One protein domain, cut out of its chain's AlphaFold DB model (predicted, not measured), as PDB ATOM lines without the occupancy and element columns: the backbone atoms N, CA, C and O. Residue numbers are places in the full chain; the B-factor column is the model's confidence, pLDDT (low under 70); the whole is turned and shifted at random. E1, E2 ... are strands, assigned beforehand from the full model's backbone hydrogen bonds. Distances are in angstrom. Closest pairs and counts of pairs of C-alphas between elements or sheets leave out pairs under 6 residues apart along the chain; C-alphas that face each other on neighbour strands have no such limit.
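AT A GLANCE: This is residues 23 to 79 of the 215 residues of an uncharacterized protein of Chitinophagaceae bacterium (UniProt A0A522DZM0). A single strongly twisted sheet of five strands, with no named helix over it, has three long strands, E3, E4 and E5, side by side on one side and the shorter hairpin E1 and E2 on the other. E1 bends sharply at residue 28, and its end folds back with E2 toward E3. The printed part has 57 residues with five named strands, E1 to E5 along the chain; the sheet's order is E2, E1, E3, E4, E5, all antiparallel, and the class is all strand. It is compact, with a radius of gyration of the C-alphas of 11.0 A, and elongated, spanning 34 by 21 by 19 A.

HOW THE PARTS SIT: E1, residues 23 to 31, bends by 105 degrees at residue 28. It forms a hairpin with E2, residues 36 to 41, an edge strand; N 38 and O 29 are 2.8 A apart, within hydrogen-bond range. E1 is also the antiparallel neighbour of E3, residues 49 to 56, at 133 degrees, with N 27 and O 50 at 2.8 A. The closest C-alphas of E2 and E3, those of Gly 37 and Ile 52, are 7.2 A apart. E3, E4, residues 59 to 65, and E5, residues 71 to 79, form a meander, each strand the antiparallel neighbour of the one before. N 53 and O 61 are 2.8 A apart across the hairpin E3 and E4, and N 62 and O 74 are 2.8 A apart across the hairpin E4 and E5. E2 is apart from E4 and E5, and E1 from E5.

IN THESE COORDINATES: E1 begins at C-alpha 23 (118.157, -7.429, 24.186). E3 measures 22.0 A from first to last C-alpha, E4 19.6 A, E1 17.8 A and E2 13.2 A. E5, 25.7 A, ends at C-alpha 79 (116.117, -24.894, 33.857).

THE WHOLE: The C-alphas farthest apart, those of Asp 46 and Leu 79, are 34.2 A apart. The printed part has no cut; the link E2 to E3 is short and the other three are tight. No printed residue has a pLDDT under 70.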
ATOM      1  N   LYS A  23     118.318  -8.605  23.337       88.06
ATOM      2  CA  LYS A  23     118.157  -7.429  24.186       88.06
ATOM      3  C   LYS A  23     119.419  -7.287  25.033       88.06
ATOM      4  O   LYS A  23     119.686  -8.159  25.860       88.06
ATOM      5  N   THR A  24     120.154  -6.200  24.825       94.06
ATOM      6  CA  THR A  24     121.343  -5.838  25.603       94.06
ATOM      7  C   THR A  24     121.041  -4.611  26.453       94.06
ATOM      8  O   THR A  24     120.500  -3.621  25.958       94.06
ATOM      9  N   GLU A  25     121.365  -4.682  27.740       96.69
ATOM     10  CA  GLU A  25     121.185  -3.595  28.703       96.69
ATOM     11  C   GLU A  25     122.416  -3.476  29.607       96.69
ATOM     12  O   GLU A  25     123.067  -4.475  29.905       96.69
ATOM     13  N   TYR A  26     122.708  -2.256  30.061       97.50
ATOM     14  CA  TYR A  26     123.876  -1.942  30.880       97.50
ATOM     15  C   TYR A  26     123.453  -1.446  32.266       97.50
ATOM     16  O   TYR A  26     122.431  -0.764  32.406       97.50
ATOM     17  N   PHE A  27     124.247  -1.762  33.286       96.81
ATOM     18  CA  PHE A  27     123.938  -1.520  34.696       96.81
ATOM     19  C   PHE A  27     125.206  -1.238  35.502       96.81
ATOM     20  O   PHE A  27     126.290  -1.670  35.119       96.81
ATOM     21  N   LEU A  28     125.079  -0.543  36.633       93.88
ATOM     22  CA  LEU A  28     126.204  -0.387  37.565       93.88
ATOM     23  C   LEU A  28     126.456  -1.652  38.389       93.88
ATOM     24  O   LEU A  28     127.543  -1.823  38.932       93.88
ATOM     25  N   ASP A  29     125.446  -2.512  38.516       93.62
ATOM     26  CA  ASP A  29     125.468  -3.656  39.418       93.62
ATOM     27  C   ASP A  29     124.427  -4.715  38.997       93.62
ATOM     28  O   ASP A  29     123.660  -4.522  38.047       93.62
ATOM     29  N   VAL A  30     124.394  -5.857  39.679       94.06
ATOM     30  CA  VAL A  30     123.533  -7.001  39.402       94.06
ATOM     31  C   VAL A  30     122.986  -7.610  40.691       94.06
ATOM     32  O   VAL A  30     123.683  -7.778  41.685       94.06
ATOM     33  N   ASN A  31     121.726  -8.028  40.655       92.31
ATOM     34  CA  ASN A  31     121.170  -8.953  41.626       92.31
ATOM     35  C   ASN A  31     121.266 -10.369  41.050       92.31
ATOM     36  O   ASN A  31     120.518 -10.715  40.133       92.31
ATOM     37  N   LEU A  32     122.177 -11.201  41.565       91.81
ATOM     38  CA  LEU A  32     122.326 -12.553  41.029       91.81
ATOM     39  C   LEU A  32     121.131 -13.461  41.329       91.81
ATOM     40  O   LEU A  32     120.832 -14.284  40.478       91.81
ATOM     41  N   PHE A  33     120.382 -13.295  42.429       92.56
ATOM     42  CA  PHE A  33     119.238 -14.175  42.755       92.56
ATOM     43  C   PHE A  33     118.156 -14.201  41.664       92.56
ATOM     44  O   PHE A  33     117.432 -15.180  41.498       92.56
ATOM     45  N   ASN A  34     118.045 -13.124  40.886       92.62
ATOM     46  CA  ASN A  34     117.126 -13.031  39.751       92.62
ATOM     47  C   ASN A  34     117.834 -12.703  38.421       92.62
ATOM     48  O   ASN A  34     117.173 -12.523  37.389       92.62
ATOM     49  N   LEU A  35     119.171 -12.645  38.448       94.25
ATOM     50  CA  LEU A  35     120.058 -12.280  37.348       94.25
ATOM     51  C   LEU A  35     119.669 -10.956  36.662       94.25
ATOM     52  O   LEU A  35     119.801 -10.837  35.442       94.25
ATOM     53  N   SER A  36     119.100 -10.003  37.401       94.25
ATOM     54  CA  SER A  36     118.671  -8.703  36.868       94.25
ATOM     55  C   SER A  36     119.664  -7.610  37.228       94.25
ATOM     56  O   SER A  36     120.354  -7.690  38.240       94.25
ATOM     57  N   GLY A  37     119.749  -6.588  36.386       93.94
ATOM     58  CA  GLY A  37     120.639  -5.466  36.629       93.94
ATOM     59  C   GLY A  37     120.052  -4.462  37.618       93.94
ATOM     60  O   GLY A  37     118.837  -4.265  37.678       93.94
ATOM     61  N   ILE A  38     120.927  -3.808  38.373       94.12
ATOM     62  CA  ILE A  38     120.606  -2.752  39.336       94.12
ATOM     63  C   ILE A  38     121.188  -1.439  38.799       94.12
ATOM     64  O   ILE A  38     122.313  -1.416  38.303       94.12
ATOM     65  N   ASN A  39     120.432  -0.341  38.902       93.62
ATOM     66  CA  ASN A  39     120.835   0.989  38.421       93.62
ATOM     67  C   ASN A  39     121.209   0.982  36.928       93.62
ATOM     68  O   ASN A  39     122.381   1.012  36.552       93.62
ATOM     69  N   LYS A  40     120.184   0.913  36.068       95.81
ATOM     70  CA  LYS A  40     120.350   0.918  34.607       95.81
ATOM     71  C   LYS A  40     121.066   2.186  34.137       95.81
ATOM     72  O   LYS A  40     120.683   3.288  34.527       95.81
ATOM     73  N   ILE A  41     122.044   2.023  33.249       95.31
ATOM     74  CA  ILE A  41     122.823   3.123  32.667       95.31
ATOM     75  C   ILE A  41     122.531   3.255  31.172       95.31
ATOM     76  O   ILE A  41     122.455   2.267  30.445       95.31
ATOM     77  N   ASN A  42     122.356   4.498  30.719       93.75
ATOM     78  CA  ASN A  42     122.159   4.818  29.300       93.75
ATOM     79  C   ASN A  42     123.456   5.307  28.635       93.75
ATOM     80  O   ASN A  42     123.640   5.105  27.441       93.75
ATOM     81  N   ASN A  43     124.349   5.919  29.418       93.56
ATOM     82  CA  ASN A  43     125.698   6.294  29.006       93.56
ATOM     83  C   ASN A  43     126.668   5.380  29.754       93.56
ATOM     84  O   ASN A  43     126.698   5.406  30.985       93.56
ATOM     85  N   ILE A  44     127.399   4.547  29.018       92.38
ATOM     86  CA  ILE A  44     128.326   3.571  29.595       92.38
ATOM     87  C   ILE A  44     129.507   4.352  30.210       92.38
ATOM     88  O   ILE A  44     130.122   5.143  29.489       92.38
ATOM     89  N   PRO A  45     129.784   4.213  31.521       88.88
ATOM     90  CA  PRO A  45     130.962   4.802  32.154       88.88
ATOM     91  C   PRO A  45     132.221   4.074  31.674       88.88
ATOM     92  O   PRO A  45     132.114   3.069  30.980       88.88
ATOM     93  N   ASP A  46     133.406   4.522  32.085       91.50
ATOM     94  CA  ASP A  46     134.628   3.777  31.774       91.50
ATOM     95  C   ASP A  46     134.569   2.372  32.403       91.50
ATOM     96  O   ASP A  46     134.345   1.399  31.693       91.50
ATOM     97  N   TYR A  47     134.716   2.252  33.729       92.06
ATOM     98  CA  TYR A  47     134.647   0.990  34.485       92.06
ATOM     99  C   TYR A  47     134.377   1.272  35.983       92.06
ATOM    100  O   TYR A  47     134.711   2.366  36.446       92.06
ATOM    101  N   PRO A  48     133.856   0.310  36.771       93.69
ATOM    102  CA  PRO A  48     133.264  -0.954  36.345       93.69
ATOM    103  C   PRO A  48     131.787  -0.803  35.943       93.69
ATOM    104  O   PRO A  48     131.099   0.120  36.375       93.69
ATOM    105  N   TYR A  49     131.283  -1.735  35.136       95.50
ATOM    106  CA  TYR A  49     129.855  -1.855  34.824       95.50
ATOM    107  C   TYR A  49     129.492  -3.294  34.435       95.50
ATOM    108  O   TYR A  49     130.354  -4.151  34.227       95.50
ATOM    109  N   VAL A  50     128.194  -3.564  34.337       97.12
ATOM    110  CA  VAL A  50     127.637  -4.869  33.981       97.12
ATOM    111  C   VAL A  50     126.825  -4.746  32.699       97.12
ATOM    112  O   VAL A  50     125.955  -3.887  32.583       97.12
ATOM    113  N   GLU A  51     127.076  -5.632  31.744       97.25
ATOM    114  CA  GLU A  51     126.218  -5.845  30.582       97.25
ATOM    115  C   GLU A  51     125.387  -7.114  30.785       97.25
ATOM    116  O   GLU A  51     125.914  -8.164  31.156       97.25
ATOM    117  N   ILE A  52     124.085  -7.038  30.517       97.50
ATOM    118  CA  ILE A  52     123.189  -8.193  30.524       97.50
ATOM    119  C   ILE A  52     122.580  -8.349  29.137       97.50
ATOM    120  O   ILE A  52     121.837  -7.490  28.659       97.50
ATOM    121  N   GLN A  53     122.855  -9.493  28.519       97.44
ATOM    122  CA  GLN A  53     122.278  -9.911  27.250       97.44
ATOM    123  C   GLN A  53     121.227 -10.993  27.504       97.44
ATOM    124  O   GLN A  53     121.507 -12.020  28.127       97.44
ATOM    125  N   SER A  54     120.016 -10.787  26.993       94.00
ATOM    126  CA  SER A  54     118.923 -11.763  27.053       94.00
ATOM    127  C   SER A  54     118.504 -12.155  25.635       94.00
ATOM    128  O   SER A  54     117.565 -11.571  25.092       94.00
ATOM    129  N   PRO A  55     119.204 -13.111  24.994       90.25
ATOM    130  CA  PRO A  55     118.852 -13.573  23.650       90.25
ATOM    131  C   PRO A  55     117.488 -14.277  23.604       90.25
ATOM    132  O   PRO A  55     116.842 -14.287  22.561       90.25
ATOM    133  N   ASN A  56     117.049 -14.878  24.718       91.75
ATOM    134  CA  ASN A  56     115.714 -15.452  24.900       91.75
ATOM    135  C   ASN A  56     115.397 -15.623  26.402       91.75
ATOM    136  O   ASN A  56     116.260 -15.418  27.251       91.75
ATOM    137  N   ASP A  57     114.186 -16.074  26.736       90.88
ATOM    138  CA  ASP A  57     113.726 -16.245  28.129       90.88
ATOM    139  C   ASP A  57     114.453 -17.348  28.919       90.88
ATOM    140  O   ASP A  57     114.290 -17.468  30.137       90.88
ATOM    141  N   THR A  58     115.248 -18.172  28.234       94.94
ATOM    142  CA  THR A  58     115.950 -19.328  28.812       94.94
ATOM    143  C   THR A  58     117.464 -19.202  28.796       94.94
ATOM    144  O   THR A  58     118.152 -20.091  29.286       94.94
ATOM    145  N   THR A  59     118.010 -18.126  28.238       96.12
ATOM    146  CA  THR A  59     119.451 -17.914  28.124       96.12
ATOM    147  C   THR A  59     119.757 -16.480  28.504       96.12
ATOM    148  O   THR A  59     119.130 -15.555  27.995       96.12
ATOM    149  N   ARG A  60     120.737 -16.296  29.383       96.56
ATOM    150  CA  ARG A  60     121.194 -14.975  29.801       96.56
ATOM    151  C   ARG A  60     122.710 -14.964  29.860       96.56
ATOM    152  O   ARG A  60     123.305 -15.866  30.441       96.56
ATOM    153  N   THR A  61     123.323 -13.947  29.276       97.56
ATOM    154  CA  THR A  61     124.756 -13.693  29.416       97.56
ATOM    155  C   THR A  61     124.930 -12.445  30.262       97.56
ATOM    156  O   THR A  61     124.311 -11.426  29.971       97.56
ATOM    157  N   ILE A  62     125.748 -12.525  31.303       97.25
ATOM    158  CA  ILE A  62     126.142 -11.389  32.134       97.25
ATOM    159  C   ILE A  62     127.634 -11.185  31.933       97.25
ATOM    160  O   ILE A  62     128.404 -12.132  32.089       97.25
ATOM    161  N   ILE A  63     128.035  -9.979  31.556       96.50
ATOM    162  CA  ILE A  63     129.434  -9.619  31.358       96.50
ATOM    163  C   ILE A  63     129.782  -8.537  32.372       96.50
ATOM    164  O   ILE A  63     129.190  -7.460  32.376       96.50
ATOM    165  N   PHE A  64     130.733  -8.844  33.242       95.38
ATOM    166  CA  PHE A  64     131.269  -7.929  34.238       95.38
ATOM    167  C   PHE A  64     132.503  -7.266  33.651       95.38
ATOM    168  O   PHE A  64     133.501  -7.945  33.418       95.38
ATOM    169  N   TYR A  65     132.447  -5.964  33.407       95.38
ATOM    170  CA  TYR A  65     133.574  -5.180  32.923       95.38
ATOM    171  C   TYR A  65     134.257  -4.526  34.121       95.38
ATOM    172  O   TYR A  65     133.789  -3.502  34.610       95.38
ATOM    173  N   ALA A  66     135.325  -5.143  34.630       91.94
ATOM    174  CA  ALA A  66     136.021  -4.679  35.831       91.94
ATOM    175  C   ALA A  66     137.012  -3.553  35.516       91.94
ATOM    176  O   ALA A  66     137.102  -2.566  36.240       91.94
ATOM    177  N   THR A  67     137.747  -3.703  34.414       91.56
ATOM    178  CA  THR A  67     138.671  -2.702  33.872       91.56
ATOM    179  C   THR A  67     138.669  -2.793  32.346       91.56
ATOM    180  O   THR A  67     138.054  -3.692  31.768       91.56
ATOM    181  N   LYS A  68     139.427  -1.915  31.680       92.06
ATOM    182  CA  LYS A  68     139.622  -1.961  30.222       92.06
ATOM    183  C   LYS A  68     140.153  -3.296  29.695       92.06
ATOM    184  O   LYS A  68     139.861  -3.656  28.561       92.06
ATOM    185  N   ASP A  69     140.913  -4.011  30.521       93.31
ATOM    186  CA  ASP A  69     141.601  -5.245  30.136       93.31
ATOM    187  C   ASP A  69     140.957  -6.489  30.767       93.31
ATOM    188  O   ASP A  69     141.275  -7.614  30.386       93.31
ATOM    189  N   ILE A  70     140.062  -6.309  31.746       90.50
ATOM    190  CA  ILE A  70     139.519  -7.397  32.560       90.50
ATOM    191  C   ILE A  70     138.001  -7.414  32.447       90.50
ATOM    192  O   ILE A  70     137.308  -6.495  32.890       90.50
ATOM    193  N   SER A  71     137.488  -8.520  31.907       93.50
ATOM    194  CA  SER A  71     136.064  -8.828  31.936       93.50
ATOM    195  C   SER A  71     135.798 -10.298  32.241       93.50
ATOM    196  O   SER A  71     136.598 -11.176  31.908       93.50
ATOM    197  N   TYR A  72     134.648 -10.563  32.854       91.56
ATOM    198  CA  TYR A  72     134.191 -11.906  33.200       91.56
ATOM    199  C   TYR A  72     132.843 -12.158  32.542       91.56
ATOM    200  O   TYR A  72     131.928 -11.354  32.675       91.56
ATOM    201  N   THR A  73     132.701 -13.270  31.821       94.94
ATOM    202  CA  THR A  73     131.452 -13.613  31.126       94.94
ATOM    203  C   THR A  73     130.792 -14.816  31.775       94.94
ATOM    204  O   THR A  73     131.338 -15.918  31.773       94.94
ATOM    205  N   HIS A  74     129.578 -14.627  32.277       95.44
ATOM    206  CA  HIS A  74     128.745 -15.672  32.848       95.44
ATOM    207  C   HIS A  74     127.595 -15.992  31.899       95.44
ATOM    208  O   HIS A  74     126.764 -15.137  31.603       95.44
ATOM    209  N   LYS A  75     127.531 -17.239  31.429       97.12
ATOM    210  CA  LYS A  75     126.448 -17.725  30.566       97.12
ATOM    211  C   LYS A  75     125.537 -18.639  31.366       97.12
ATOM    212  O   LYS A  75     125.943 -19.732  31.753       97.12
ATOM    213  N   TYR A  76     124.311 -18.189  31.575       97.94
ATOM    214  CA  TYR A  76     123.278 -18.908  32.295       97.94
ATOM    215  C   TYR A  76     122.257 -19.513  31.343       97.94
ATOM    216  O   TYR A  76     121.809 -18.872  30.387       97.94
ATOM    217  N   LYS A  77     121.824 -20.728  31.669       97.56
ATOM    218  CA  LYS A  77     120.674 -21.390  31.064       97.56
ATOM    219  C   LYS A  77     119.601 -21.606  32.121       97.56
ATOM    220  O   LYS A  77     119.881 -22.146  33.188       97.56
ATOM    221  N   LYS A  78     118.371 -21.200  31.823       96.56
ATOM    222  CA  LYS A  78     117.217 -21.456  32.678       96.56
ATOM    223  C   LYS A  78     116.822 -22.920  32.546       96.56
ATOM    224  O   LYS A  78     116.595 -23.421  31.445       96.56
ATOM    225  N   LEU A  79     116.729 -23.587  33.681       94.38
ATOM    226  CA  LEU A  79     116.117 -24.894  33.857       94.38
ATOM    227  C   LEU A  79     114.913 -24.715  34.788       94.38
ATOM    228  O   LEU A  79     114.792 -23.671  35.418       94.38
TER     229      LEU A  79